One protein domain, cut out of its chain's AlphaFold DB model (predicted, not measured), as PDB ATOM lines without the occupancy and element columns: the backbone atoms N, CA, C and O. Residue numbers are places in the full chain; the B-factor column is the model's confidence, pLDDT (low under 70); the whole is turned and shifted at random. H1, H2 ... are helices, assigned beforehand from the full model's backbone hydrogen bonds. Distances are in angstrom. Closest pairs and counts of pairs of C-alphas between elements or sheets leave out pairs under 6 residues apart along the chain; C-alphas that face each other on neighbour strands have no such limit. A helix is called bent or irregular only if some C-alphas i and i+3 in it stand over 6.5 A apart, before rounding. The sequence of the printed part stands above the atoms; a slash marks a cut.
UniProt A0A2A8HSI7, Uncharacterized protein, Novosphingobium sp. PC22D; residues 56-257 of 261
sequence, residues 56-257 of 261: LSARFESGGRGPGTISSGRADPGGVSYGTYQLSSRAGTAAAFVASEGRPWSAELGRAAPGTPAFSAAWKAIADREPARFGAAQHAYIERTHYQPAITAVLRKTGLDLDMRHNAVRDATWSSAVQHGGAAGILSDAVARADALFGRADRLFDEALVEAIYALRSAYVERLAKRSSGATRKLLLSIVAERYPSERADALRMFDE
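What this domain is: This is residues 56 to 257 of the 261 residues of an uncharacterized protein of Novosphingobium sp. PC22D (UniProt A0A2A8HSI7). Two lobes are joined by one long bent helix, H5: the larger is a four-helix bundle of H6, H7, H8 and H9b, and the smaller holds H2, H3, H4 and much of the long link 62 to 92. H5b packs on H7, H1 packs on H6 and H9b, and H8 and H9a run on past the bundle as a helical hairpin. The 202 printed residues, with nine named helices, H1 to H9 in chain order, and no named strand, are all helix by class. The whole is compact, with a radius of gyration of the C-alphas of 18.4 A and spans of 55 by 39 by 30 A.

How they stand to each other: H5, residues 131 to 158, was assigned as one helix by its hydrogen bonds but is bent: C-alphas 145 and 148 are 6.7 A apart. Its arms, H5a (131 to 145) and H5b (148 to 158), stand at a shallow tilt of 33 degrees, only just short of steep. H5b touches H7 (183 to 195), closest C-alphas Ala 150 and Ala 184, 4.9 A. The hub H6 (167 to 179) and H7 form a helical hairpin, touching through 173 to 177 and 183 to 187 alone, closest C-alphas Ala 177 and Ala 183, 5.1 A. H7 and H8 (205 to 226) form another, closest C-alphas Ala 190 and Ala 212, 4.8 A. H9 (230 to 253) is one helix by its hydrogen bonds but bent, C-alphas 241 and 244 being 6.9 A apart. Its arm H9b (244 to 253) runs opposite ways to H8 at a shallow tilt of 5 degrees; the bundle is up and down, each helix running against the one before. H9a (230 to 241) forms a hairpin with H8, touching its residues 218 to 226 alone, closest C-alphas Ala 225 and Arg 233, 4.8 A. H1 (56 to 61) touches H6, closest C-alphas Ser 57 and Ser 175, 5.6 A. H4 (117 to 129) and H5a only just touch, only at the corner, with 3 pairs of C-alphas within 8 A. H3 (103 to 109) touches H4, closest C-alphas Leu 109 and Phe 119, 5.8 A, and H2 (93 to 99), closest C-alphas Val 98 and Ser 106, 5.8 A. Every O i to N i+4 pair is within hydrogen-bond range in H2, H4, H5a, H5b, H6, H7, H8, H9a and H9b; H1 has 1 of 2, and H3 1 of 3, with 2 of 4 O i to N i+3 pairs.

Where its parts are: H1 begins at C-alpha 56, (-25.104, -28.002, -54.292), and H9b ends at C-alpha 253, (-32.756, -35.080, -57.349). H8 is 31.4 A long and H5a 21.1 A. H1 and H3 are irregular: C-alphas 56 and 59 are 7.3 A apart, and 104 and 107 7.7 A.

The domain as a whole: The C-alphas of Arg 111 and Leu 197, the two farthest apart, are 55.4 A from each other. The printed part has no cut, and H1 to H2 is a long link of 31 residues. Mean pLDDT of the printed part is 91.5, with residues 61 to 65 and 72 to 78 under 70.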
ATOM      1  N   LEU A  56     -23.768 -28.482 -53.924       83.69
ATOM      2  CA  LEU A  56     -25.104 -28.002 -54.292       83.69
ATOM      3  C   LEU A  56     -25.196 -26.468 -54.364       83.69
ATOM      4  O   LEU A  56     -25.722 -25.903 -55.324       83.69
ATOM      5  N   SER A  57     -24.679 -25.779 -53.347       80.25
ATOM      6  CA  SER A  57     -24.748 -24.322 -53.242       80.25
ATOM      7  C   SER A  57     -23.508 -23.617 -53.783       80.25
ATOM      8  O   SER A  57     -23.525 -22.391 -53.921       80.25
ATOM      9  N   ALA A  58     -22.463 -24.356 -54.169       80.50
ATOM     10  CA  ALA A  58     -21.194 -23.803 -54.631       80.50
ATOM     11  C   ALA A  58     -21.368 -22.804 -55.782       80.50
ATOM     12  O   ALA A  58     -20.726 -21.750 -55.773       80.50
ATOM     13  N   ARG A  59     -22.270 -23.069 -56.739       76.44
ATOM     14  CA  ARG A  59     -22.539 -22.139 -57.852       76.44
ATOM     15  C   ARG A  59     -23.098 -20.791 -57.389       76.44
ATOM     16  O   ARG A  59     -22.818 -19.775 -58.013       76.44
ATOM     17  N   PHE A  60     -23.837 -20.764 -56.280       73.19
ATOM     18  CA  PHE A  60     -24.420 -19.547 -55.711       73.19
ATOM     19  C   PHE A  60     -23.496 -18.859 -54.702       73.19
ATOM     20  O   PHE A  60     -23.524 -17.637 -54.584       73.19
ATOM     21  N   GLU A  61     -22.693 -19.631 -53.969       64.25
ATOM     22  CA  GLU A  61     -21.743 -19.131 -52.968       64.25
ATOM     23  C   GLU A  61     -20.513 -18.519 -53.629       64.25
ATOM     24  O   GLU A  61     -20.136 -17.384 -53.348       64.25
ATOM     25  N   SER A  62     -19.926 -19.251 -54.572       61.41
ATOM     26  CA  SER A  62     -18.765 -18.779 -55.310       61.41
ATOM     27  C   SER A  62     -19.165 -17.904 -56.491       61.41
ATOM     28  O   SER A  62     -18.417 -17.004 -56.843       61.41
ATOM     29  N   GLY A  63     -20.324 -18.107 -57.129       59.81
ATOM     30  CA  GLY A  63     -20.606 -17.488 -58.432       59.81
ATOM     31  C   GLY A  63     -19.599 -17.902 -59.514       59.81
ATOM     32  O   GLY A  63     -19.318 -17.113 -60.409       59.81
ATOM     33  N   GLY A  64     -18.971 -19.079 -59.375       61.78
ATOM     34  CA  GLY A  64     -17.853 -19.524 -60.216       61.78
ATOM     35  C   GLY A  64     -16.496 -18.910 -59.842       61.78
ATOM     36  O   GLY A  64     -15.521 -19.077 -60.571       61.78
ATOM     37  N   ARG A  65     -16.407 -18.185 -58.720       69.94
ATOM     38  CA  ARG A  65     -15.165 -17.562 -58.241       69.94
ATOM     39  C   ARG A  65     -14.187 -18.608 -57.715       69.94
ATOM     40  O   ARG A  65     -14.490 -19.372 -56.797       69.94
ATOM     41  N   GLY A  66     -12.983 -18.596 -58.276       84.56
ATOM     42  CA  GLY A  66     -11.880 -19.425 -57.815       84.56
ATOM     43  C   GLY A  66     -11.316 -18.976 -56.459       84.56
ATOM     44  O   GLY A  66     -11.602 -17.875 -55.978       84.56
ATOM     45  N   PRO A  67     -10.438 -19.791 -55.857       91.38
ATOM     46  CA  PRO A  67      -9.800 -19.486 -54.573       91.38
ATOM     47  C   PRO A  67      -8.940 -18.210 -54.604       91.38
ATOM     48  O   PRO A  67      -8.621 -17.654 -53.554       91.38
ATOM     49  N   GLY A  68      -8.589 -17.716 -55.794       92.31
ATOM     50  CA  GLY A  68      -7.844 -16.474 -56.004       92.31
ATOM     51  C   GLY A  68      -8.694 -15.228 -56.241       92.31
ATOM     52  O   GLY A  68      -8.127 -14.173 -56.513       92.31
ATOM     53  N   THR A  69     -10.028 -15.303 -56.191       92.06
ATOM     54  CA  THR A  69     -10.859 -14.123 -56.464       92.06
ATOM     55  C   THR A  69     -10.689 -13.048 -55.396       92.06
ATOM     56  O   THR A  69     -10.721 -13.328 -54.203       92.06
ATOM     57  N   ILE A  70     -10.542 -11.798 -55.832       90.56
ATOM     58  CA  ILE A  70     -10.364 -10.633 -54.965       90.56
ATOM     59  C   ILE A  70     -11.361  -9.563 -55.409       90.56
ATOM     60  O   ILE A  70     -11.415  -9.231 -56.596       90.56
ATOM     61  N   SER A  71     -12.165  -9.036 -54.485       86.75
ATOM     62  CA  SER A  71     -13.042  -7.900 -54.787       86.75
ATOM     63  C   SER A  71     -12.229  -6.604 -54.873       86.75
ATOM     64  O   SER A  71     -11.196  -6.452 -54.228       86.75
ATOM     65  N   SER A  72     -12.675  -5.631 -55.667       69.81
ATOM     66  CA  SER A  72     -11.946  -4.359 -55.800       69.81
ATOM     67  C   SER A  72     -12.006  -3.494 -54.532       69.81
ATOM     68  O   SER A  72     -11.234  -2.545 -54.410       69.81
ATOM     69  N   GLY A  73     -12.941  -3.774 -53.611       60.31
ATOM     70  CA  GLY A  73     -13.204  -2.969 -52.412       60.31
ATOM     71  C   GLY A  73     -13.660  -1.531 -52.705       60.31
ATOM     72  O   GLY A  73     -13.755  -0.713 -51.789       60.31
ATOM     73  N   ARG A  74     -13.919  -1.182 -53.975       48.69
ATOM     74  CA  ARG A  74     -14.251   0.180 -54.404       48.69
ATOM     75  C   ARG A  74     -15.741   0.429 -54.150       48.69
ATOM     76  O   ARG A  74     -16.577  -0.189 -54.793       48.69
ATOM     77  N   ALA A  75     -16.035   1.346 -53.225       50.34
ATOM     78  CA  ALA A  75     -17.377   1.714 -52.749       50.34
ATOM     79  C   ALA A  75     -18.111   0.691 -51.851       50.34
ATOM     80  O   ALA A  75     -19.270   0.924 -51.517       50.34
ATOM     81  N   ASP A  76     -17.434  -0.359 -51.362       52.56
ATOM     82  CA  ASP A  76     -18.017  -1.309 -50.402       52.56
ATOM     83  C   ASP A  76     -17.586  -1.026 -48.944       52.56
ATOM     84  O   ASP A  76     -16.388  -0.922 -48.646       52.56
ATOM     85  N   PRO A  77     -18.524  -0.980 -47.974       56.53
ATOM     86  CA  PRO A  77     -18.208  -0.838 -46.550       56.53
ATOM     87  C   PRO A  77     -17.383  -2.001 -45.972       56.53
ATOM     88  O   PRO A  77     -16.822  -1.852 -44.888       56.53
ATOM     89  N   GLY A  78     -17.280  -3.135 -46.674       57.56
ATOM     90  CA  GLY A  78     -16.617  -4.366 -46.221       57.56
ATOM     91  C   GLY A  78     -15.113  -4.471 -46.509       57.56
ATOM     92  O   GLY A  78     -14.475  -5.416 -46.041       57.56
ATOM     93  N   GLY A  79     -14.530  -3.503 -47.224       79.12
ATOM     94  CA  GLY A  79     -13.134  -3.579 -47.664       79.12
ATOM     95  C   GLY A  79     -12.931  -4.618 -48.770       79.12
ATOM     96  O   GLY A  79     -13.875  -5.001 -49.455       79.12
ATOM     97  N   VAL A  80     -11.687  -5.053 -48.968       90.19
ATOM     98  CA  VAL A  80     -11.358  -6.097 -49.948       90.19
ATOM     99  C   VAL A  80     -11.786  -7.456 -49.398       90.19
ATOM    100  O   VAL A  80     -11.524  -7.769 -48.235       90.19
ATOM    101  N   SER A  81     -12.407  -8.266 -50.250       91.56
ATOM    102  CA  SER A  81     -12.821  -9.634 -49.941       91.56
ATOM    103  C   SER A  81     -12.038 -10.643 -50.770       91.56
ATOM    104  O   SER A  81     -11.733 -10.386 -51.936       91.56
ATOM    105  N   TYR A  82     -11.735 -11.794 -50.172       93.81
ATOM    106  CA  TYR A  82     -10.769 -12.760 -50.687       93.81
ATOM    107  C   TYR A  82     -11.344 -14.172 -50.834       93.81
ATOM    108  O   TYR A  82     -12.041 -14.680 -49.957       93.81
ATOM    109  N   GLY A  83     -10.990 -14.827 -51.933       93.25
ATOM    110  CA  GLY A  83     -11.251 -16.234 -52.198       93.25
ATOM    111  C   GLY A  83     -12.697 -16.591 -52.527       93.25
ATOM    112  O   GLY A  83     -13.562 -15.730 -52.712       93.25
ATOM    113  N   THR A  84     -12.946 -17.898 -52.599       90.62
ATOM    114  CA  THR A  84     -14.225 -18.496 -53.013       90.62
ATOM    115  C   THR A  84     -15.389 -18.018 -52.146       90.62
ATOM    116  O   THR A  84     -16.471 -17.758 -52.660       90.62
ATOM    117  N   TYR A  85     -15.138 -17.832 -50.849       89.75
ATOM    118  CA  TYR A  85     -16.135 -17.434 -49.851       89.75
ATOM    119  C   TYR A  85     -16.092 -15.946 -49.487       89.75
ATOM    120  O   TYR A  85     -16.741 -15.531 -48.532       89.75
ATOM    121  N   GLN A  86     -15.330 -15.140 -50.237       90.69
ATOM    122  CA  GLN A  86     -15.253 -13.684 -50.072       90.69
ATOM    123  C   GLN A  86     -14.958 -13.249 -48.622       90.69
ATOM    124  O   GLN A  86     -15.635 -12.393 -48.053       90.69
ATOM    125  N   LEU A  87     -13.904 -13.821 -48.034       92.25
ATOM    126  CA  LEU A  87     -13.418 -13.493 -46.693       92.25
ATOM    127  C   LEU A  87     -13.028 -12.011 -46.623       92.25
ATOM    128  O   LEU A  87     -12.150 -11.561 -47.354       92.25
ATOM    129  N   SER A  88     -13.682 -11.250 -45.751       91.81
ATOM    130  CA  SER A  88     -13.546  -9.796 -45.656       91.81
ATOM    131  C   SER A  88     -12.295  -9.394 -44.878       91.81
ATOM    132  O   SER A  88     -11.992  -9.945 -43.813       91.81
ATOM    133  N   SER A  89     -11.598  -8.371 -45.378       91.88
ATOM    134  CA  SER A  89     -10.514  -7.724 -44.642       91.88
ATOM    135  C   SER A  89     -11.011  -6.954 -43.418       91.88
ATOM    136  O   SER A  89     -10.425  -7.083 -42.346       91.88
ATOM    137  N   ARG A  90     -12.105  -6.185 -43.536       89.56
ATOM    138  CA  ARG A  90     -12.624  -5.354 -42.432       89.56
ATOM    139  C   ARG A  90     -13.321  -6.162 -41.348       89.56
ATOM    140  O   ARG A  90     -13.164  -5.840 -40.178       89.56
ATOM    141  N   ALA A  91     -14.058  -7.210 -41.718       88.00
ATOM    142  CA  ALA A  91     -14.669  -8.111 -40.739       88.00
ATOM    143  C   ALA A  91     -13.643  -9.052 -40.079       88.00
ATOM    144  O   ALA A  91     -14.001  -9.831 -39.201       88.00
ATOM    145  N   GLY A  92     -12.377  -9.020 -40.517       93.00
ATOM    146  CA  GLY A  92     -11.287  -9.811 -39.949       93.00
ATOM    147  C   GLY A  92     -11.287 -11.289 -40.344       93.00
ATOM    148  O   GLY A  92     -10.379 -12.015 -39.944       93.00
ATOM    149  N   THR A  93     -12.240 -11.758 -41.159       94.25
ATOM    150  CA  THR A  93     -12.326 -13.179 -41.532       94.25
ATOM    151  C   THR A  93     -11.163 -13.623 -42.417       94.25
ATOM    152  O   THR A  93     -10.708 -14.758 -42.292       94.25
ATOM    153  N   ALA A  94     -10.599 -12.727 -43.234       95.44
ATOM    154  CA  ALA A  94      -9.370 -13.014 -43.976       95.44
ATOM    155  C   ALA A  94      -8.160 -13.213 -43.042       95.44
ATOM    156  O   ALA A  94      -7.373 -14.135 -43.238       95.44
ATOM    157  N   ALA A  95      -8.030 -12.390 -41.996       95.75
ATOM    158  CA  ALA A  95      -6.959 -12.536 -41.006       95.75
ATOM    159  C   ALA A  95      -7.126 -13.822 -40.181       95.75
ATOM    160  O   ALA A  95      -6.164 -14.561 -39.985       95.75
ATOM    161  N   ALA A  96      -8.355 -14.119 -39.747       96.62
ATOM    162  CA  ALA A  96      -8.675 -15.335 -39.006       96.62
ATOM    163  C   ALA A  96      -8.360 -16.601 -39.817       96.62
ATOM    164  O   ALA A  96      -7.787 -17.546 -39.274       96.62
ATOM    165  N   PHE A  97      -8.663 -16.599 -41.118       97.56
ATOM    166  CA  PHE A  97      -8.267 -17.676 -42.023       97.56
ATOM    167  C   PHE A  97      -6.747 -17.865 -42.051       97.56
ATOM    168  O   PHE A  97      -6.274 -18.973 -41.819       97.56
ATOM    169  N   VAL A  98      -5.967 -16.795 -42.251       96.94
ATOM    170  CA  VAL A  98      -4.492 -16.876 -42.269       96.94
ATOM    171  C   VAL A  98      -3.928 -17.426 -40.955       96.94
ATOM    172  O   VAL A  98      -2.952 -18.173 -40.972       96.94
ATOM    173  N   ALA A  99      -4.554 -17.107 -39.822       96.38
ATOM    174  CA  ALA A  99      -4.154 -17.608 -38.509       96.38
ATOM    175  C   ALA A  99      -4.487 -19.097 -38.271       96.38
ATOM    176  O   ALA A  99      -3.965 -19.688 -37.325       96.38
ATOM    177  N   SER A 100      -5.343 -19.701 -39.099       96.94
ATOM    178  CA  SER A 100      -5.867 -21.061 -38.922       96.94
ATOM    179  C   SER A 100      -5.598 -21.933 -40.152       96.94
ATOM    180  O   SER A 100      -4.454 -22.317 -40.381       96.94
ATOM    181  N   GLU A 101      -6.598 -22.250 -40.973       97.81
ATOM    182  CA  GLU A 101      -6.433 -23.118 -42.148       97.81
ATOM    183  C   GLU A 101      -5.482 -22.523 -43.206       97.81
ATOM    184  O   GLU A 101      -4.859 -23.254 -43.974       97.81
ATOM    185  N   GLY A 102      -5.308 -21.199 -43.210       96.81
ATOM    186  CA  GLY A 102      -4.339 -20.476 -44.029       96.81
ATOM    187  C   GLY A 102      -2.908 -20.458 -43.468       96.81
ATOM    188  O   GLY A 102      -2.012 -19.906 -44.113       96.81
ATOM    189  N   ARG A 103      -2.657 -21.072 -42.302       97.00
ATOM    190  CA  ARG A 103      -1.349 -21.081 -41.621       97.00
ATOM    191  C   ARG A 103      -0.177 -21.555 -42.491       97.00
ATOM    192  O   ARG A 103       0.894 -20.953 -42.350       97.00
ATOM    193  N   PRO A 104      -0.324 -22.538 -43.408       97.69
ATOM    194  CA  PRO A 104       0.750 -22.916 -44.329       97.69
ATOM    195  C   PRO A 104       1.303 -21.751 -45.166       97.69
ATOM    196  O   PRO A 104       2.478 -21.769 -45.513       97.69
ATOM    197  N   TRP A 105       0.496 -20.716 -45.425       97.38
ATOM    198  CA  TRP A 105       0.884 -19.529 -46.199       97.38
ATOM    199  C   TRP A 105       1.103 -18.284 -45.336       97.38
ATOM    200  O   TRP A 105       1.285 -17.185 -45.858       97.38
ATOM    201  N   SER A 106       1.099 -18.423 -44.008       94.56
ATOM    202  CA  SER A 106       1.203 -17.278 -43.093       94.56
ATOM    203  C   SER A 106       2.522 -16.506 -43.236       94.56
ATOM    204  O   SER A 106       2.534 -15.300 -43.026       94.56
ATOM    205  N   ALA A 107       3.610 -17.144 -43.677       94.25
ATOM    206  CA  ALA A 107       4.879 -16.466 -43.957       94.25
ATOM    207  C   ALA A 107       4.837 -15.554 -45.202       94.25
ATOM    208  O   ALA A 107       5.622 -14.607 -45.291       94.25
ATOM    209  N   GLU A 108       3.947 -15.834 -46.160       93.94
ATOM    210  CA  GLU A 108       3.715 -15.014 -47.356       93.94
ATOM    211  C   GLU A 108       2.632 -13.962 -47.076       93.94
ATOM    212  O   GLU A 108       2.853 -12.768 -47.268       93.94
ATOM    213  N   LEU A 109       1.483 -14.405 -46.556       93.12
ATOM    214  CA  LEU A 109       0.313 -13.564 -46.296       93.12
ATOM    215  C   LEU A 109       0.493 -12.656 -45.077       93.12
ATOM    216  O   LEU A 109       0.027 -11.525 -45.085       93.12
ATOM    217  N   GLY A 110       1.203 -13.103 -44.042       81.31
ATOM    218  CA  GLY A 110       1.410 -12.358 -42.796       81.31
ATOM    219  C   GLY A 110       2.388 -11.186 -42.909       81.31
ATOM    220  O   GLY A 110       2.537 -10.428 -41.953       81.31
ATOM    221  N   ARG A 111       3.036 -10.998 -44.068       85.38
ATOM    222  CA  ARG A 111       3.903  -9.834 -44.340       85.38
ATOM    223  C   ARG A 111       3.118  -8.546 -44.570       85.38
ATOM    224  O   ARG A 111       3.702  -7.467 -44.562       85.38
ATOM    225  N   ALA A 112       1.816  -8.655 -44.817       91.06
ATOM    226  CA  ALA A 112       0.951  -7.528 -45.107       91.06
ATOM    227  C   ALA A 112      -0.426  -7.735 -44.465       91.06
ATOM    228  O   ALA A 112      -0.872  -8.857 -44.254       91.06
ATOM    229  N   ALA A 113      -1.126  -6.647 -44.150       92.88
ATOM    230  CA  ALA A 113      -2.481  -6.750 -43.619       92.88
ATOM    231  C   ALA A 113      -3.488  -7.065 -44.747       92.88
ATOM    232  O   ALA A 113      -3.346  -6.512 -45.850       92.88
ATOM    233  N   PRO A 114      -4.536  -7.876 -44.493       94.38
ATOM    234  CA  PRO A 114      -5.650  -8.024 -45.424       94.38
ATOM    235  C   PRO A 114      -6.213  -6.668 -45.856       94.38
ATOM    236  O   PRO A 114      -6.384  -5.759 -45.045       94.38
ATOM    237  N   GLY A 115      -6.521  -6.523 -47.142       91.81
ATOM    238  CA  GLY A 115      -6.972  -5.266 -47.747       91.81
ATOM    239  C   GLY A 115      -5.865  -4.415 -48.365       91.81
ATOM    240  O   GLY A 115      -6.171  -3.482 -49.103       91.81
ATOM    241  N   THR A 116      -4.593  -4.732 -48.118       93.44
ATOM    242  CA  THR A 116      -3.469  -4.035 -48.758       93.44
ATOM    243  C   THR A 116      -3.144  -4.621 -50.140       93.44
ATOM    244  O   THR A 116      -3.356  -5.817 -50.364       93.44
ATOM    245  N   PRO A 117      -2.562  -3.832 -51.067       93.06
ATOM    246  CA  PRO A 117      -2.110  -4.346 -52.362       93.06
ATOM    247  C   PRO A 117      -1.115  -5.509 -52.241       93.06
ATOM    248  O   PRO A 117      -1.211  -6.473 -52.995       93.06
ATOM    249  N   ALA A 118      -0.204  -5.450 -51.264       95.31
ATOM    250  CA  ALA A 118       0.781  -6.503 -51.021       95.31
ATOM    251  C   ALA A 118       0.122  -7.826 -50.596       95.31
ATOM    252  O   ALA A 118       0.457  -8.878 -51.140       95.31
ATOM    253  N   PHE A 119      -0.863  -7.778 -49.691       96.62
ATOM    254  CA  PHE A 119      -1.624  -8.969 -49.305       96.62
ATOM    255  C   PHE A 119      -2.408  -9.542 -50.490       96.62
ATOM    256  O   PHE A 119      -2.387 -10.746 -50.724       96.62
ATOM    257  N   SER A 120      -3.061  -8.681 -51.278       95.75
ATOM    258  CA  SER A 120      -3.802  -9.099 -52.472       95.75
ATOM    259  C   SER A 120      -2.910  -9.752 -53.529       95.75
ATOM    260  O   SER A 120      -3.307 -10.749 -54.131       95.75
ATOM    261  N   ALA A 121      -1.696  -9.237 -53.729       95.94
ATOM    262  CA  ALA A 121      -0.721  -9.843 -54.628       95.94
ATOM    263  C   ALA A 121      -0.284 -11.233 -54.136       95.94
ATOM    264  O   ALA A 121      -0.295 -12.181 -54.919       95.94
ATOM    265  N   ALA A 122       0.031 -11.374 -52.844       97.12
ATOM    266  CA  ALA A 122       0.411 -12.658 -52.254       97.12
ATOM    267  C   ALA A 122      -0.731 -13.687 -52.339       97.12
ATOM    268  O   ALA A 122      -0.511 -14.817 -52.766       97.12
ATOM    269  N   TRP A 123      -1.962 -13.280 -52.012       97.81
ATOM    270  CA  TRP A 123      -3.150 -14.131 -52.114       97.81
ATOM    271  C   TRP A 123      -3.333 -14.692 -53.523       97.81
ATOM    272  O   TRP A 123      -3.549 -15.892 -53.695       97.81
ATOM    273  N   LYS A 124      -3.226 -13.826 -54.536       96.56
ATOM    274  CA  LYS A 124      -3.343 -14.235 -55.935       96.56
ATOM    275  C   LYS A 124      -2.209 -15.180 -56.339       96.56
ATOM    276  O   LYS A 124      -2.486 -16.223 -56.914       96.56
ATOM    277  N   ALA A 125      -0.966 -14.869 -55.969       97.12
ATOM    278  CA  ALA A 125       0.185 -15.715 -56.278       97.12
ATOM    279  C   ALA A 125       0.059 -17.130 -55.685       97.12
ATOM    280  O   ALA A 125       0.375 -18.108 -56.357       97.12
ATOM    281  N   ILE A 126      -0.444 -17.254 -54.453       97.81
ATOM    282  CA  ILE A 126      -0.718 -18.552 -53.820       97.81
ATOM    283  C   ILE A 126      -1.829 -19.294 -54.567       97.81
ATOM    284  O   ILE A 126      -1.685 -20.474 -54.877       97.81
ATOM    285  N   ALA A 127      -2.929 -18.607 -54.879       96.50
ATOM    286  CA  ALA A 127      -4.047 -19.217 -55.586       96.50
ATOM    287  C   ALA A 127      -3.676 -19.692 -56.998       96.50
ATOM    288  O   ALA A 127      -4.185 -20.722 -57.426       96.50
ATOM    289  N   ASP A 128      -2.792 -18.975 -57.693       95.81
ATOM    290  CA  ASP A 128      -2.294 -19.367 -59.014       95.81
ATOM    291  C   ASP A 128      -1.314 -20.552 -58.910       95.81
ATOM    292  O   ASP A 128      -1.326 -21.450 -59.751       95.81
ATOM    293  N   ARG A 129      -0.488 -20.588 -57.855       97.50
ATOM    294  CA  ARG A 129       0.520 -21.636 -57.629       97.50
ATOM    295  C   ARG A 129      -0.075 -22.962 -57.158       97.50
ATOM    296  O   ARG A 129       0.405 -24.021 -57.547       97.50
ATOM    297  N   GLU A 130      -1.076 -22.922 -56.286       97.12
ATOM    298  CA  GLU A 130      -1.640 -24.111 -55.637       97.12
ATOM    299  C   GLU A 130      -3.168 -24.009 -55.443       97.12
ATOM    300  O   GLU A 130      -3.673 -24.129 -54.320       97.12
ATOM    301  N   PRO A 131      -3.940 -23.832 -56.536       94.25
ATOM    302  CA  PRO A 131      -5.373 -23.528 -56.474       94.25
ATOM    303  C   PRO A 131      -6.175 -24.579 -55.704       94.25
ATOM    304  O   PRO A 131      -7.009 -24.230 -54.870       94.25
ATOM    305  N   ALA A 132      -5.908 -25.867 -55.934       92.62
ATOM    306  CA  ALA A 132      -6.634 -26.952 -55.276       92.62
ATOM    307  C   ALA A 132      -6.408 -26.950 -53.756       92.62
ATOM    308  O   ALA A 132      -7.366 -26.971 -52.981       92.62
ATOM    309  N   ARG A 133      -5.146 -26.857 -53.318       96.44
ATOM    310  CA  ARG A 133      -4.789 -26.860 -51.895       96.44
ATOM    311  C   ARG A 133      -5.300 -25.608 -51.188       96.44
ATOM    312  O   ARG A 133      -5.837 -25.702 -50.085       96.44
ATOM    313  N   PHE A 134      -5.191 -24.449 -51.834       96.75
ATOM    314  CA  PHE A 134      -5.663 -23.194 -51.264       96.75
ATOM    315  C   PHE A 134      -7.194 -23.136 -51.182       96.75
ATOM    316  O   PHE A 134      -7.747 -22.731 -50.160       96.75
ATOM    317  N   GLY A 135      -7.895 -23.622 -52.210       94.12
ATOM    318  CA  GLY A 135      -9.352 -23.757 -52.196       94.12
ATOM    319  C   GLY A 135      -9.860 -24.770 -51.167       94.12
ATOM    320  O   GLY A 135     -10.879 -24.524 -50.519       94.12
ATOM    321  N   ALA A 136      -9.144 -25.879 -50.963       93.50
ATOM    322  CA  ALA A 136      -9.456 -26.844 -49.911       93.50
ATOM    323  C   ALA A 136      -9.326 -26.219 -48.514       93.50
ATOM    324  O   ALA A 136     -10.236 -26.365 -47.702       93.50
ATOM    325  N   ALA A 137      -8.264 -25.449 -48.259       97.12
ATOM    326  CA  ALA A 137      -8.089 -24.748 -46.989       97.12
ATOM    327  C   ALA A 137      -9.192 -23.705 -46.733       97.12
ATOM    328  O   ALA A 137      -9.724 -23.627 -45.627       97.12
ATOM    329  N   GLN A 138      -9.578 -22.926 -47.751       95.62
ATOM    330  CA  GLN A 138     -10.683 -21.966 -47.629       95.62
ATOM    331  C   GLN A 138     -12.011 -22.658 -47.301       95.62
ATOM    332  O   GLN A 138     -12.791 -22.155 -46.498       95.62
ATOM    333  N   HIS A 139     -12.266 -23.818 -47.898       93.94
ATOM    334  CA  HIS A 139     -13.466 -24.596 -47.621       93.94
ATOM    335  C   HIS A 139     -13.465 -25.208 -46.224       93.94
ATOM    336  O   HIS A 139     -14.454 -25.056 -45.516       93.94
ATOM    337  N   ALA A 140     -12.348 -25.796 -45.791       95.56
ATOM    338  CA  ALA A 140     -12.196 -26.320 -44.435       95.56
ATOM    339  C   ALA A 140     -12.406 -25.226 -43.372       95.56
ATOM    340  O   ALA A 140     -13.051 -25.456 -42.349       95.56
ATOM    341  N   TYR A 141     -11.943 -23.999 -43.641       96.44
ATOM    342  CA  TYR A 141     -12.213 -22.851 -42.774       96.44
ATOM    343  C   TYR A 141     -13.718 -22.585 -42.640       96.44
ATOM    344  O   TYR A 141     -14.213 -22.389 -41.529       96.44
ATOM    345  N   ILE A 142     -14.463 -22.593 -43.749       93.69
ATOM    346  CA  ILE A 142     -15.915 -22.373 -43.738       93.69
ATOM    347  C   ILE A 142     -16.656 -23.524 -43.070       93.69
ATOM    348  O   ILE A 142     -17.557 -23.271 -42.271       93.69
ATOM    349  N   GLU A 143     -16.236 -24.760 -43.313       94.62
ATOM    350  CA  GLU A 143     -16.780 -25.933 -42.640       94.62
ATOM    351  C   GLU A 143     -16.678 -25.783 -41.118       94.62
ATOM    352  O   GLU A 143     -17.689 -25.827 -40.413       94.62
ATOM    353  N   ARG A 144     -15.476 -25.495 -40.605       96.25
ATOM    354  CA  ARG A 144     -15.234 -25.332 -39.166       96.25
ATOM    355  C   ARG A 144     -15.995 -24.155 -38.560       96.25
ATOM    356  O   ARG A 144     -16.415 -24.225 -37.408       96.25
ATOM    357  N   THR A 145     -16.118 -23.047 -39.285       94.38
ATOM    358  CA  THR A 145     -16.650 -21.792 -38.722       94.38
ATOM    359  C   THR A 145     -18.153 -21.612 -38.909       94.38
ATOM    360  O   THR A 145     -18.750 -20.840 -38.163       94.38
ATOM    361  N   HIS A 146     -18.772 -22.324 -39.854       92.19
ATOM    362  CA  HIS A 146     -20.193 -22.172 -40.183       92.19
ATOM    363  C   HIS A 146     -20.943 -23.499 -40.072       92.19
ATOM    364  O   HIS A 146     -21.899 -23.598 -39.302       92.19
ATOM    365  N   TYR A 147     -20.501 -24.528 -40.801       95.19
ATOM    366  CA  TYR A 147     -21.212 -25.808 -40.882       95.19
ATOM    367  C   TYR A 147     -21.209 -26.565 -39.550       95.19
ATOM    368  O   TYR A 147     -22.271 -26.853 -38.997       95.19
ATOM    369  N   GLN A 148     -20.021 -26.806 -38.992       95.69
ATOM    370  CA  GLN A 148     -19.830 -27.588 -37.767       95.69
ATOM    371  C   GLN A 148     -20.585 -27.001 -36.551       95.69
ATOM    372  O   GLN A 148     -21.301 -27.741 -35.864       95.69
ATOM    373  N   PRO A 149     -20.551 -25.674 -36.293       96.00
ATOM    374  CA  PRO A 149     -21.357 -25.074 -35.230       96.00
ATOM    375  C   PRO A 149     -22.867 -25.228 -35.448       96.00
ATOM    376  O   PRO A 149     -23.604 -25.426 -34.479       96.00
ATOM    377  N   ALA A 150     -23.338 -25.151 -36.699       95.75
ATOM    378  CA  ALA A 150     -24.755 -25.291 -37.013       95.75
ATOM    379  C   ALA A 150     -25.259 -26.710 -36.718       95.75
ATOM    380  O   ALA A 150     -26.252 -26.855 -36.001       95.75
ATOM    381  N   ILE A 151     -24.559 -27.748 -37.193       96.38
ATOM    382  CA  ILE A 151     -24.954 -29.142 -36.937       96.38
ATOM    383  C   ILE A 151     -24.845 -29.504 -35.456       96.38
ATOM    384  O   ILE A 151     -25.756 -30.127 -34.919       96.38
ATOM    385  N   THR A 152     -23.819 -29.010 -34.753       97.31
ATOM    386  CA  THR A 152     -23.661 -29.226 -33.306       97.31
ATOM    387  C   THR A 152     -24.839 -28.631 -32.534       97.31
ATOM    388  O   THR A 152     -25.378 -29.245 -31.611       97.31
ATOM    389  N   ALA A 153     -25.270 -27.424 -32.912       97.00
ATOM    390  CA  ALA A 153     -26.405 -26.768 -32.279       97.00
ATOM    391  C   ALA A 153     -27.730 -27.498 -32.550       97.00
ATOM    392  O   ALA A 153     -28.548 -27.602 -31.633       97.00
ATOM    393  N   VAL A 154     -27.930 -28.016 -33.769       98.00
ATOM    394  CA  VAL A 154     -29.106 -28.829 -34.116       98.00
ATOM    395  C   VAL A 154     -29.098 -30.136 -33.336       98.00
ATOM    396  O   VAL A 154     -30.072 -30.403 -32.639       98.00
ATOM    397  N   LEU A 155     -27.991 -30.885 -33.352       97.56
ATOM    398  CA  LEU A 155     -27.841 -32.137 -32.609       97.56
ATOM    399  C   LEU A 155     -28.177 -31.946 -31.128       97.56
ATOM    400  O   LEU A 155     -28.972 -32.697 -30.569       97.56
ATOM    401  N   ARG A 156     -27.655 -30.889 -30.500       97.69
ATOM    402  CA  ARG A 156     -27.962 -30.583 -29.097       97.69
ATOM    403  C   ARG A 156     -29.444 -30.276 -28.858       97.69
ATOM    404  O   ARG A 156     -29.954 -30.586 -27.787       97.69
ATOM    405  N   LYS A 157     -30.126 -29.624 -29.806       97.75
ATOM    406  CA  LYS A 157     -31.530 -29.207 -29.652       97.75
ATOM    407  C   LYS A 157     -32.521 -30.322 -29.997       97.75
ATOM    408  O   LYS A 157     -33.579 -30.385 -29.380       97.75
ATOM    409  N   THR A 158     -32.215 -31.161 -30.982       97.69
ATOM    410  CA  THR A 158     -33.171 -32.113 -31.574       97.69
ATOM    411  C   THR A 158     -32.763 -33.573 -31.392       97.69
ATOM    412  O   THR A 158     -33.569 -34.472 -31.635       97.69
ATOM    413  N   GLY A 159     -31.514 -33.840 -31.009       97.19
ATOM    414  CA  GLY A 159     -30.940 -35.184 -30.968       97.19
ATOM    415  C   GLY A 159     -30.689 -35.802 -32.348       97.19
ATOM    416  O   GLY A 159     -30.439 -37.000 -32.418       97.19
ATOM    417  N   LEU A 160     -30.810 -35.040 -33.443       97.44
ATOM    418  CA  LEU A 160     -30.498 -35.510 -34.796       97.44
ATOM    419  C   LEU A 160     -29.155 -34.942 -35.253       97.44
ATOM    420  O   LEU A 160     -28.995 -33.723 -35.335       97.44
ATOM    421  N   ASP A 161     -28.224 -35.826 -35.598       96.69
ATOM    422  CA  ASP A 161     -26.988 -35.437 -36.269       96.69
ATOM    423  C   ASP A 161     -27.244 -35.300 -37.772       96.69
ATOM    424  O   ASP A 161     -27.542 -36.285 -38.447       96.69
ATOM    425  N   LEU A 162     -27.167 -34.067 -38.278       95.62
ATOM    426  CA  LEU A 162     -27.395 -33.764 -39.691       95.62
ATOM    427  C   LEU A 162     -26.237 -34.206 -40.594       95.62
ATOM    428  O   LEU A 162     -26.471 -34.403 -41.785       95.62
ATOM    429  N   ASP A 163     -25.022 -34.373 -40.065       94.38
ATOM    430  CA  ASP A 163     -23.863 -34.797 -40.868       94.38
ATOM    431  C   ASP A 163     -23.883 -36.305 -41.160       94.38
ATOM    432  O   ASP A 163     -23.280 -36.773 -42.120       94.38
ATOM    433  N   MET A 164     -24.673 -37.056 -40.389       93.62
ATOM    434  CA  MET A 164     -24.911 -38.489 -40.580       93.62
ATOM    435  C   MET A 164     -26.120 -38.794 -41.477       93.62
ATOM    436  O   MET A 164     -26.534 -39.950 -41.588       93.62
ATOM    437  N   ARG A 165     -26.735 -37.771 -42.084       94.88
ATOM    438  CA  ARG A 165     -27.900 -37.914 -42.974       94.88
ATOM    439  C   ARG A 165     -27.495 -37.941 -44.440       94.88
ATOM    440  O   ARG A 165     -26.325 -37.781 -44.784       94.88
ATOM    441  N   HIS A 166     -28.480 -38.142 -45.313       94.44
ATOM    442  CA  HIS A 166     -28.275 -38.137 -46.754       94.44
ATOM    443  C   HIS A 166     -27.515 -36.886 -47.230       94.44
ATOM    444  O   HIS A 166     -27.702 -35.787 -46.701       94.44
ATOM    445  N   ASN A 167     -26.695 -37.020 -48.280       93.19
ATOM    446  CA  ASN A 167     -25.883 -35.910 -48.798       93.19
ATOM    447  C   ASN A 167     -26.726 -34.682 -49.180       93.19
ATOM    448  O   ASN A 167     -26.259 -33.559 -49.025       93.19
ATOM    449  N   ALA A 168     -27.983 -34.875 -49.593       94.88
ATOM    450  CA  ALA A 168     -28.922 -33.780 -49.845       94.88
ATOM    451  C   ALA A 168     -29.192 -32.931 -48.592       94.88
ATOM    452  O   ALA A 168     -29.204 -31.702 -48.654       94.88
ATOM    453  N   VAL A 169     -29.373 -33.586 -47.440       97.12
ATOM    454  CA  VAL A 169     -29.561 -32.920 -46.145       97.12
ATOM    455  C   VAL A 169     -28.284 -32.191 -45.749       97.12
ATOM    456  O   VAL A 169     -28.345 -31.035 -45.323       97.12
ATOM    457  N   ARG A 170     -27.122 -32.831 -45.927       96.81
ATOM    458  CA  ARG A 170     -25.814 -32.243 -45.606       96.81
ATOM    459  C   ARG A 170     -25.540 -30.988 -46.440       96.81
ATOM    460  O   ARG A 170     -25.209 -29.949 -45.870       96.81
ATOM    461  N   ASP A 171     -25.795 -31.035 -47.745       95.12
ATOM    462  CA  ASP A 171     -25.625 -29.900 -48.660       95.12
ATOM    463  C   ASP A 171     -26.638 -28.772 -48.401       95.12
ATOM    464  O   ASP A 171     -26.267 -27.593 -48.359       95.12
ATOM    465  N   ALA A 172     -27.908 -29.100 -48.140       96.69
ATOM    466  CA  ALA A 172     -28.909 -28.105 -47.747       96.69
ATOM    467  C   ALA A 172     -28.546 -27.430 -46.408       96.69
ATOM    468  O   ALA A 172     -28.756 -26.223 -46.224       96.69
ATOM    469  N   THR A 173     -27.954 -28.190 -45.484       96.75
ATOM    470  CA  THR A 173     -27.451 -27.704 -44.193       96.75
ATOM    471  C   THR A 173     -26.249 -26.781 -44.369       96.75
ATOM    472  O   THR A 173     -26.246 -25.688 -43.799       96.75
ATOM    473  N   TRP A 174     -25.286 -27.154 -45.216       95.69
ATOM    474  CA  TRP A 174     -24.161 -26.299 -45.606       95.69
ATOM    475  C   TRP A 174     -24.637 -24.961 -46.166       95.69
ATOM    476  O   TRP A 174     -24.318 -23.908 -45.611       95.69
ATOM    477  N   SER A 175     -25.488 -25.002 -47.196       94.19
ATOM    478  CA  SER A 175     -26.052 -23.806 -47.831       94.19
ATOM    479  C   SER A 175     -26.755 -22.895 -46.818       94.19
ATOM    480  O   SER A 175     -26.665 -21.666 -46.885       94.19
ATOM    481  N   SER A 176     -27.451 -23.490 -45.845       94.75
ATOM    482  CA  SER A 176     -28.116 -22.754 -44.769       94.75
ATOM    483  C   SER A 176     -27.115 -22.071 -43.838       94.75
ATOM    484  O   SER A 176     -27.268 -20.881 -43.560       94.75
ATOM    485  N   ALA A 177     -26.105 -22.811 -43.378       93.69
ATOM    486  CA  ALA A 177     -25.100 -22.349 -42.427       93.69
ATOM    487  C   ALA A 177     -24.218 -21.227 -42.992       93.69
ATOM    488  O   ALA A 177     -23.943 -20.253 -42.294       93.69
ATOM    489  N   VAL A 178     -23.823 -21.328 -44.264       90.12
ATOM    490  CA  VAL A 178     -23.005 -20.304 -44.931       90.12
ATOM    491  C   VAL A 178     -23.795 -19.016 -45.167       90.12
ATOM    492  O   VAL A 178     -23.239 -17.923 -45.099       90.12
ATOM    493  N   GLN A 179     -25.096 -19.115 -45.439       85.25
ATOM    494  CA  GLN A 179     -25.897 -17.948 -45.802       85.25
ATOM    495  C   GLN A 179     -26.475 -17.193 -44.599       85.25
ATOM    496  O   GLN A 179     -26.681 -15.981 -44.688       85.25
ATOM    497  N   HIS A 180     -26.774 -17.885 -43.496       78.81
ATOM    498  CA  HIS A 180     -27.561 -17.318 -42.400       78.81
ATOM    499  C   HIS A 180     -26.900 -17.519 -41.040       78.81
ATOM    500  O   HIS A 180     -26.789 -18.641 -40.557       78.81
ATOM    501  N   GLY A 181     -26.652 -16.424 -40.316       75.75
ATOM    502  CA  GLY A 181     -26.275 -16.498 -38.894       75.75
ATOM    503  C   GLY A 181     -27.344 -17.151 -37.994       75.75
ATOM    504  O   GLY A 181     -27.045 -17.564 -36.880       75.75
ATOM    505  N   GLY A 182     -28.592 -17.274 -38.474       82.38
ATOM    506  CA  GLY A 182     -29.704 -17.954 -37.795       82.38
ATOM    507  C   GLY A 182     -29.946 -19.406 -38.232       82.38
ATOM    508  O   GLY A 182     -31.007 -19.951 -37.921       82.38
ATOM    509  N   ALA A 183     -29.017 -20.027 -38.968       92.38
ATOM    510  CA  ALA A 183     -29.217 -21.341 -39.585       92.38
ATOM    511  C   ALA A 183     -29.629 -22.434 -38.592       92.38
ATOM    512  O   ALA A 183     -30.580 -23.161 -38.858       92.38
ATOM    513  N   ALA A 184     -28.987 -22.517 -37.422       95.44
ATOM    514  CA  ALA A 184     -29.285 -23.555 -36.430       95.44
ATOM    515  C   ALA A 184     -30.761 -23.560 -35.985       95.44
ATOM    516  O   ALA A 184     -31.346 -24.624 -35.790       95.44
ATOM    517  N   GLY A 185     -31.379 -22.378 -35.857       96.81
ATOM    518  CA  GLY A 185     -32.800 -22.254 -35.525       96.81
ATOM    519  C   GLY A 185     -33.688 -22.800 -36.640       96.81
ATOM    520  O   GLY A 185     -34.510 -23.675 -36.388       96.81
ATOM    521  N   ILE A 186     -33.445 -22.350 -37.875       97.69
ATOM    522  CA  ILE A 186     -34.168 -22.802 -39.074       97.69
ATOM    523  C   ILE A 186     -34.065 -24.322 -39.241       97.69
ATOM    524  O   ILE A 186     -35.075 -24.985 -39.449       97.69
ATOM    525  N   LEU A 187     -32.856 -24.872 -39.123       98.50
ATOM    526  CA  LEU A 187     -32.595 -26.302 -39.277       98.50
ATOM    527  C   LEU A 187     -33.276 -27.119 -38.177       98.50
ATOM    528  O   LEU A 187     -33.891 -28.138 -38.464       98.50
ATOM    529  N   SER A 188     -33.236 -26.654 -36.927       98.62
ATOM    530  CA  SER A 188     -33.914 -27.347 -35.825       98.62
ATOM    531  C   SER A 188     -35.433 -27.372 -36.008       98.62
ATOM    532  O   SER A 188     -36.071 -28.385 -35.733       98.62
ATOM    533  N   ASP A 189     -36.013 -26.271 -36.487       98.56
ATOM    534  CA  ASP A 189     -37.445 -26.196 -36.774       98.56
ATOM    535  C   ASP A 189     -37.814 -27.074 -37.986       98.56
ATOM    536  O   ASP A 189     -38.909 -27.633 -38.034       98.56
ATOM    537  N   ALA A 190     -36.897 -27.246 -38.946       98.62
ATOM    538  CA  ALA A 190     -37.069 -28.166 -40.066       98.62
ATOM    539  C   ALA A 190     -37.073 -29.631 -39.607       98.62
ATOM    540  O   ALA A 190     -37.946 -30.389 -40.021       98.62
ATOM    541  N   VAL A 191     -36.167 -30.001 -38.693       98.69
ATOM    542  CA  VAL A 191     -36.158 -31.333 -38.062       98.69
ATOM    543  C   VAL A 191     -37.481 -31.604 -37.353       98.69
ATOM    544  O   VAL A 191     -38.086 -32.641 -37.595       98.69
ATOM    545  N   ALA A 192     -37.990 -30.651 -36.567       98.56
ATOM    546  CA  ALA A 192     -39.275 -30.811 -35.887       98.56
ATOM    547  C   ALA A 192     -40.453 -31.005 -36.863       98.56
ATOM    548  O   ALA A 192     -41.377 -31.763 -36.575       98.56
ATOM    549  N   ARG A 193     -40.429 -30.344 -38.031       98.56
ATOM    550  CA  ARG A 193     -41.441 -30.553 -39.080       98.56
ATOM    551  C   ARG A 193     -41.345 -31.937 -39.716       98.56
ATOM    552  O   ARG A 193     -42.383 -32.534 -39.967       98.56
ATOM    553  N   ALA A 194     -40.135 -32.433 -39.968       98.38
ATOM    554  CA  ALA A 194     -39.936 -33.774 -40.512       98.38
ATOM    555  C   ALA A 194     -40.339 -34.860 -39.497       98.38
ATOM    556  O   ALA A 194     -41.074 -35.776 -39.856       98.38
ATOM    557  N   ASP A 195     -39.959 -34.699 -38.223       98.25
ATOM    558  CA  ASP A 195     -40.330 -35.600 -37.117       98.25
ATOM    559  C   ASP A 195     -41.857 -35.711 -36.936       98.25
ATOM    560  O   ASP A 195     -42.361 -36.753 -36.524       98.25
ATOM    561  N   ALA A 196     -42.611 -34.653 -37.253       98.31
ATOM    562  CA  ALA A 196     -44.073 -34.663 -37.183       98.31
ATOM    563  C   ALA A 196     -44.744 -35.465 -38.314       98.31
ATOM    564  O   ALA A 196     -45.930 -35.779 -38.214       98.31
ATOM    565  N   LEU A 197     -44.016 -35.762 -39.396       97.75
ATOM    566  CA  LEU A 197     -44.533 -36.464 -40.572       97.75
ATOM    567  C   LEU A 197     -44.030 -37.907 -40.649       97.75
ATOM    568  O   LEU A 197     -44.786 -38.795 -41.034       97.75
ATOM    569  N   PHE A 198     -42.769 -38.137 -40.282       97.88
ATOM    570  CA  PHE A 198     -42.093 -39.413 -40.471       97.88
ATOM    571  C   PHE A 198     -41.201 -39.759 -39.278       97.88
ATOM    572  O   PHE A 198     -40.592 -38.893 -38.652       97.88
ATOM    573  N   GLY A 199     -41.059 -41.057 -39.003       97.06
ATOM    574  CA  GLY A 199     -39.997 -41.532 -38.119       97.06
ATOM    575  C   GLY A 199     -38.626 -41.329 -38.769       97.06
ATOM    576  O   GLY A 199     -38.479 -41.477 -39.976       97.06
ATOM    577  N   ARG A 200     -37.584 -41.055 -37.978       95.44
ATOM    578  CA  ARG A 200     -36.223 -40.746 -38.480       95.44
ATOM    579  C   ARG A 200     -35.543 -41.861 -39.288       95.44
ATOM    580  O   ARG A 200     -34.551 -41.599 -39.970       95.44
ATOM    581  N   ALA A 201     -36.038 -43.092 -39.165       94.12
ATOM    582  CA  ALA A 201     -35.588 -44.255 -39.932       94.12
ATOM    583  C   ALA A 201     -36.384 -44.466 -41.235       94.12
ATOM    584  O   ALA A 201     -36.036 -45.339 -42.024       94.12
ATOM    585  N   ASP A 202     -37.453 -43.698 -41.459       95.50
ATOM    586  CA  ASP A 202     -38.210 -43.735 -42.705       95.50
ATOM    587  C   ASP A 202     -37.367 -43.151 -43.846       95.50
ATOM    588  O   ASP A 202     -36.710 -42.118 -43.686       95.50
ATOM    589  N   ARG A 203     -37.413 -43.793 -45.017       90.75
ATOM    590  CA  ARG A 203     -36.722 -43.322 -46.227       90.75
ATOM    591  C   ARG A 203     -37.180 -41.930 -46.669       90.75
ATOM    592  O   ARG A 203     -36.386 -41.196 -47.241       90.75
ATOM    593  N   LEU A 204     -38.424 -41.552 -46.372       95.38
ATOM    594  CA  LEU A 204     -38.993 -40.251 -46.737       95.38
ATOM    595  C   LEU A 204     -38.609 -39.129 -45.764       95.38
ATOM    596  O   LEU A 204     -38.871 -37.958 -46.041       95.38
ATOM    597  N   PHE A 205     -37.985 -39.452 -44.624       97.62
ATOM    598  CA  PHE A 205     -37.637 -38.453 -43.616       97.62
ATOM    599  C   PHE A 205     -36.664 -37.399 -44.159       97.62
ATOM    600  O   PHE A 205     -36.867 -36.207 -43.939       97.62
ATOM    601  N   ASP A 206     -35.617 -37.820 -44.876       97.50
ATOM    602  CA  ASP A 206     -34.591 -36.895 -45.375       97.50
ATOM    603  C   ASP A 206     -35.121 -36.005 -46.509       97.50
ATOM    604  O   ASP A 206     -34.796 -34.817 -46.550       97.50
ATOM    605  N   GLU A 207     -35.995 -36.530 -47.373       97.75
ATOM    606  CA  GLU A 207     -36.721 -35.736 -48.372       97.75
ATOM    607  C   GLU A 207     -37.601 -34.677 -47.691       97.75
ATOM    608  O   GLU A 207     -37.498 -33.486 -47.994       97.75
ATOM    609  N   ALA A 208     -38.405 -35.085 -46.702       98.25
ATOM    610  CA  ALA A 208     -39.251 -34.178 -45.929       98.25
ATOM    611  C   ALA A 208     -38.437 -33.125 -45.156       98.25
ATOM    612  O   ALA A 208     -38.868 -31.977 -45.011       98.25
ATOM    613  N   LEU A 209     -37.243 -33.487 -44.683       98.62
ATOM    614  CA  LEU A 209     -36.328 -32.566 -44.025       98.62
ATOM    615  C   LEU A 209     -35.775 -31.527 -45.008       98.62
ATOM    616  O   LEU A 209     -35.812 -30.337 -44.700       98.62
ATOM    617  N   VAL A 210     -35.319 -31.933 -46.197       98.44
ATOM    618  CA  VAL A 210     -34.870 -31.000 -47.250       98.44
ATOM    619  C   VAL A 210     -35.992 -30.030 -47.625       98.44
ATOM    620  O   VAL A 210     -35.782 -28.813 -47.655       98.44
ATOM    621  N   GLU A 211     -37.200 -30.548 -47.831       98.44
ATOM    622  CA  GLU A 211     -38.405 -29.756 -48.077       98.44
ATOM    623  C   GLU A 211     -38.641 -28.708 -46.980       98.44
ATOM    624  O   GLU A 211     -38.788 -27.508 -47.251       98.44
ATOM    625  N   ALA A 212     -38.608 -29.145 -45.719       98.62
ATOM    626  CA  ALA A 212     -38.811 -28.278 -44.569       98.62
ATOM    627  C   ALA A 212     -37.715 -27.207 -44.438       98.62
ATOM    628  O   ALA A 212     -38.038 -26.054 -44.131       98.62
ATOM    629  N   ILE A 213     -36.449 -27.549 -44.710       98.38
ATOM    630  CA  ILE A 213     -35.320 -26.608 -44.697       98.38
ATOM    631  C   ILE A 213     -35.589 -25.471 -45.682       98.38
ATOM    632  O   ILE A 213     -35.578 -24.302 -45.288       98.38
ATOM    633  N   TYR A 214     -35.872 -25.778 -46.949       97.88
ATOM    634  CA  TYR A 214     -36.079 -24.740 -47.960       97.88
ATOM    635  C   TYR A 214     -37.338 -23.911 -47.700       97.88
ATOM    636  O   TYR A 214     -37.285 -22.685 -47.822       97.88
ATOM    637  N   ALA A 215     -38.434 -24.525 -47.251       98.06
ATOM    638  CA  ALA A 215     -39.645 -23.793 -46.884       98.06
ATOM    639  C   ALA A 215     -39.391 -22.780 -45.750       98.06
ATOM    640  O   ALA A 215     -39.811 -21.620 -45.826       98.06
ATOM    641  N   LEU A 216     -38.672 -23.189 -44.701       97.56
ATOM    642  CA  LEU A 216     -38.360 -22.322 -43.564       97.56
ATOM    643  C   LEU A 216     -37.325 -21.245 -43.910       97.56
ATOM    644  O   LEU A 216     -37.456 -20.110 -43.438       97.56
ATOM    645  N   ARG A 217     -36.339 -21.553 -44.762       95.06
ATOM    646  CA  ARG A 217     -35.390 -20.563 -45.299       95.06
ATOM    647  C   ARG A 217     -36.103 -19.495 -46.120       95.06
ATOM    648  O   ARG A 217     -35.873 -18.310 -45.875       95.06
ATOM    649  N   SER A 218     -36.993 -19.889 -47.032       95.81
ATOM    650  CA  SER A 218     -37.804 -18.953 -47.821       95.81
ATOM    651  C   SER A 218     -38.612 -18.035 -46.910       95.81
ATOM    652  O   SER A 218     -38.466 -16.816 -46.979       95.81
ATOM    653  N   ALA A 219     -39.359 -18.602 -45.957       95.88
ATOM    654  CA  ALA A 219     -40.144 -17.819 -45.003       95.88
ATOM    655  C   ALA A 219     -39.280 -16.862 -44.156       95.88
ATOM    656  O   ALA A 219     -39.690 -15.737 -43.856       95.88
ATOM    657  N   TYR A 220     -38.076 -17.281 -43.757       93.38
ATOM    658  CA  TYR A 220     -37.137 -16.426 -43.033       93.38
ATOM    659  C   TYR A 220     -36.679 -15.232 -43.882       93.38
ATOM    660  O   TYR A 220     -36.764 -14.085 -43.429       93.38
ATOM    661  N   VAL A 221     -36.255 -15.482 -45.123       91.69
ATOM    662  CA  VAL A 221     -35.785 -14.437 -46.040       91.69
ATOM    663  C   VAL A 221     -36.916 -13.500 -46.452       91.69
ATOM    664  O   VAL A 221     -36.717 -12.288 -46.476       91.69
ATOM    665  N   GLU A 222     -38.129 -14.000 -46.671       94.56
ATOM    666  CA  GLU A 222     -39.304 -13.163 -46.933       94.56
ATOM    667  C   GLU A 222     -39.597 -12.201 -45.777       94.56
ATOM    668  O   GLU A 222     -39.889 -11.022 -46.000       94.56
ATOM    669  N   ARG A 223     -39.481 -12.657 -44.521       94.31
ATOM    670  CA  ARG A 223     -39.620 -11.777 -43.345       94.31
ATOM    671  C   ARG A 223     -38.525 -10.711 -43.285       94.31
ATOM    672  O   ARG A 223     -38.786  -9.599 -42.823       94.31
ATOM    673  N   LEU A 224     -37.305 -11.016 -43.724       90.50
ATOM    674  CA  LEU A 224     -36.241 -10.015 -43.857       90.50
ATOM    675  C   LEU A 224     -36.533  -9.033 -44.996       90.50
ATOM    676  O   LEU A 224     -36.405  -7.824 -44.806       90.50
ATOM    677  N   ALA A 225     -37.004  -9.526 -46.142       92.12
ATOM    678  CA  ALA A 225     -37.352  -8.711 -47.300       92.12
ATOM    679  C   ALA A 225     -38.484  -7.726 -46.981       92.12
ATOM    680  O   ALA A 225     -38.409  -6.558 -47.360       92.12
ATOM    681  N   LYS A 226     -39.496  -8.157 -46.216       95.19
ATOM    682  CA  LYS A 226     -40.589  -7.290 -45.740       95.19
ATOM    683  C   LYS A 226     -40.090  -6.114 -44.896       95.19
ATOM    684  O   LYS A 226     -40.679  -5.041 -44.976       95.19
ATOM    685  N   ARG A 227     -39.004  -6.310 -44.141       93.81
ATOM    686  CA  ARG A 227     -38.351  -5.294 -43.294       93.81
ATOM    687  C   ARG A 227     -37.255  -4.501 -44.014       93.81
ATOM    688  O   ARG A 227     -36.692  -3.583 -43.432       93.81
ATOM    689  N   SER A 228     -36.950  -4.860 -45.257       92.12
ATOM    690  CA  SER A 228     -35.915  -4.231 -46.079       92.12
ATOM    691  C   SER A 228     -36.540  -3.398 -47.198       92.12
ATOM    692  O   SER A 228     -37.706  -3.577 -47.563       92.12
ATOM    693  N   SER A 229     -35.746  -2.517 -47.801       92.12
ATOM    694  CA  SER A 229     -36.154  -1.667 -48.924       92.12
ATOM    695  C   SER A 229     -35.107  -1.671 -50.047       92.12
ATOM    696  O   SER A 229     -34.030  -2.261 -49.919       92.12
ATOM    697  N   GLY A 230     -35.452  -1.066 -51.189       93.50
ATOM    698  CA  GLY A 230     -34.525  -0.835 -52.301       93.50
ATOM    699  C   GLY A 230     -33.861  -2.101 -52.858       93.50
ATOM    700  O   GLY A 230     -34.504  -3.140 -53.032       93.50
ATOM    701  N   ALA A 231     -32.563  -1.995 -53.157       88.44
ATOM    702  CA  ALA A 231     -31.759  -3.079 -53.726       88.44
ATOM    703  C   ALA A 231     -31.686  -4.308 -52.804       88.44
ATOM    704  O   ALA A 231     -31.822  -5.431 -53.283       88.44
ATOM    705  N   THR A 232     -31.575  -4.108 -51.487       86.62
ATOM    706  CA  THR A 232     -31.535  -5.200 -50.502       86.62
ATOM    707  C   THR A 232     -32.807  -6.036 -50.546       86.62
ATOM    708  O   THR A 232     -32.741  -7.261 -50.595       86.62
ATOM    709  N   ARG A 233     -33.985  -5.397 -50.596       91.12
ATOM    710  CA  ARG A 233     -35.253  -6.128 -50.729       91.12
ATOM    711  C   ARG A 233     -35.307  -6.929 -52.028       91.12
ATOM    712  O   ARG A 233     -35.695  -8.092 -51.988       91.12
ATOM    713  N   LYS A 234     -34.922  -6.324 -53.158       90.56
ATOM    714  CA  LYS A 234     -34.907  -7.005 -54.464       90.56
ATOM    715  C   LYS A 234     -33.992  -8.232 -54.445       90.56
ATOM    716  O   LYS A 234     -34.417  -9.297 -54.874       90.56
ATOM    717  N   LEU A 235     -32.794  -8.103 -53.871       87.00
ATOM    718  CA  LEU A 235     -31.854  -9.213 -53.717       87.00
ATOM    719  C   LEU A 235     -32.451 -10.350 -52.876       87.00
ATOM    720  O   LEU A 235     -32.454 -11.497 -53.312       87.00
ATOM    721  N   LEU A 236     -33.011 -10.043 -51.703       89.06
ATOM    722  CA  LEU A 236     -33.626 -11.061 -50.842       89.06
ATOM    723  C   LEU A 236     -34.779 -11.790 -51.549       89.06
ATOM    724  O   LEU A 236     -34.876 -13.008 -51.456       89.06
ATOM    725  N   LEU A 237     -35.617 -11.067 -52.299       91.00
ATOM    726  CA  LEU A 237     -36.704 -11.678 -53.067       91.00
ATOM    727  C   LEU A 237     -36.190 -12.540 -54.229       91.00
ATOM    728  O   LEU A 237     -36.742 -13.613 -54.448       91.00
ATOM    729  N   SER A 238     -35.115 -12.139 -54.918       89.00
ATOM    730  CA  SER A 238     -34.499 -12.973 -55.968       89.00
ATOM    731  C   SER A 238     -33.959 -14.298 -55.417       89.00
ATOM    732  O   SER A 238     -34.119 -15.342 -56.038       89.00
ATOM    733  N   ILE A 239     -33.409 -14.302 -54.197       88.31
ATOM    734  CA  ILE A 239     -32.946 -15.534 -53.540       88.31
ATOM    735  C   ILE A 239     -34.115 -16.507 -53.329       88.31
ATOM    736  O   ILE A 239     -33.975 -17.701 -53.595       88.31
ATOM    737  N   VAL A 240     -35.261 -16.001 -52.868       91.75
ATOM    738  CA  VAL A 240     -36.463 -16.815 -52.628       91.75
ATOM    739  C   VAL A 240     -37.090 -17.290 -53.938       91.75
ATOM    740  O   VAL A 240     -37.561 -18.420 -54.004       91.75
ATOM    741  N   ALA A 241     -37.091 -16.450 -54.974       91.25
ATOM    742  CA  ALA A 241     -37.722 -16.760 -56.253       91.25
ATOM    743  C   ALA A 241     -36.879 -17.684 -57.146       91.25
ATOM    744  O   ALA A 241     -37.440 -18.469 -57.904       91.25
ATOM    745  N   GLU A 242     -35.548 -17.606 -57.065       89.88
ATOM    746  CA  GLU A 242     -34.651 -18.265 -58.025       89.88
ATOM    747  C   GLU A 242     -33.730 -19.278 -57.344       89.88
ATOM    748  O   GLU A 242     -33.758 -20.470 -57.660       89.88
ATOM    749  N   ARG A 243     -32.928 -18.829 -56.368       90.31
ATOM    750  CA  ARG A 243     -31.894 -19.669 -55.742       90.31
ATOM    751  C   ARG A 243     -32.495 -20.840 -54.972       90.31
ATOM    752  O   ARG A 243     -32.080 -21.973 -55.188       90.31
ATOM    753  N   TYR A 244     -33.436 -20.591 -54.063       94.06
ATOM    754  CA  TYR A 244     -33.974 -21.651 -53.202       94.06
ATOM    755  C   TYR A 244     -34.773 -22.718 -53.948       94.06
ATOM    756  O   TYR A 244     -34.519 -23.891 -53.685       94.06
ATOM    757  N   PRO A 245     -35.664 -22.385 -54.897       93.69
ATOM    758  CA  PRO A 245     -36.329 -23.401 -55.705       93.69
ATOM    759  C   PRO A 245     -35.332 -24.237 -56.511       93.69
ATOM    760  O   PRO A 245     -35.478 -25.453 -56.599       93.69
ATOM    761  N   SER A 246     -34.291 -23.593 -57.047       92.06
ATOM    762  CA  SER A 246     -33.246 -24.250 -57.829       92.06
ATOM    763  C   SER A 246     -32.389 -25.201 -56.984       92.06
ATOM    764  O   SER A 246     -32.254 -26.368 -57.345       92.06
ATOM    765  N   GLU A 247     -31.872 -24.751 -55.833       93.50
ATOM    766  CA  GLU A 247     -31.122 -25.617 -54.909       93.50
ATOM    767  C   GLU A 247     -31.990 -26.750 -54.346       93.50
ATOM    768  O   GLU A 247     -31.526 -27.881 -54.254       93.50
ATOM    769  N   ARG A 248     -33.252 -26.472 -53.993       95.94
ATOM    770  CA  ARG A 248     -34.197 -27.493 -53.524       95.94
ATOM    771  C   ARG A 248     -34.393 -28.576 -54.575       95.94
ATOM    772  O   ARG A 248     -34.336 -29.753 -54.245       95.94
ATOM    773  N   ALA A 249     -34.616 -28.188 -55.829       94.69
ATOM    774  CA  ALA A 249     -34.795 -29.140 -56.917       94.69
ATOM    775  C   ALA A 249     -33.536 -29.992 -57.148       94.69
ATOM    776  O   ALA A 249     -33.660 -31.188 -57.387       94.69
ATOM    777  N   ASP A 250     -32.340 -29.399 -57.053       92.88
ATOM    778  CA  ASP A 250     -31.086 -30.161 -57.098       92.88
ATOM    779  C   ASP A 250     -30.961 -31.125 -55.916       92.88
ATOM    780  O   ASP A 250     -30.594 -32.272 -56.125       92.88
ATOM    781  N   ALA A 251     -31.298 -30.689 -54.698       94.38
ATOM    782  CA  ALA A 251     -31.175 -31.505 -53.493       94.38
ATOM    783  C   ALA A 251     -32.135 -32.698 -53.530       94.38
ATOM    784  O   ALA A 251     -31.758 -33.803 -53.155       94.38
ATOM    785  N   LEU A 252     -33.356 -32.483 -54.025       94.50
ATOM    786  CA  LEU A 252     -34.347 -33.542 -54.186       94.50
ATOM    787  C   LEU A 252     -33.922 -34.578 -55.234       94.50
ATOM    788  O   LEU A 252     -34.067 -35.769 -54.992       94.50
ATOM    789  N   ARG A 253     -33.308 -34.149 -56.347       94.00
ATOM    790  CA  ARG A 253     -32.756 -35.080 -57.349       94.00
ATOM    791  C   ARG A 253     -31.688 -36.013 -56.784       94.00
ATOM    792  O   ARG A 253     -31.538 -37.121 -57.276       94.00
ATOM    793  N   MET A 254     -30.973 -35.601 -55.736       91.44
ATOM    794  CA  MET A 254     -29.943 -36.447 -55.128       91.44
ATOM    795  C   MET A 254     -30.518 -37.720 -54.499       91.44
ATOM    796  O   MET A 254     -29.761 -38.657 -54.289       91.44
ATOM    797  N   PHE A 255     -31.810 -37.754 -54.151       90.19
ATOM    798  CA  PHE A 255     -32.454 -38.968 -53.637       90.19
ATOM    799  C   PHE A 255     -32.762 -39.982 -54.748       90.19
ATOM    800  O   PHE A 255     -32.853 -41.177 -54.472       90.19
ATOM    801  N   ASP A 256     -32.869 -39.514 -55.997       84.88
ATOM    802  CA  ASP A 256     -33.068 -40.353 -57.183       84.88
ATOM    803  C   ASP A 256     -31.737 -40.871 -57.759       84.88
ATOM    804  O   ASP A 256     -31.703 -41.889 -58.457       84.88
ATOM    805  N   GLU A 257     -30.630 -40.175 -57.477       72.75
ATOM    806  CA  GLU A 257     -29.277 -40.559 -57.882       72.75
ATOM    807  C   GLU A 257     -28.826 -41.791 -57.077       72.75
ATOM    808  O   GLU A 257     -28.673 -41.752 -55.853       72.75
TER     809      GLU A 257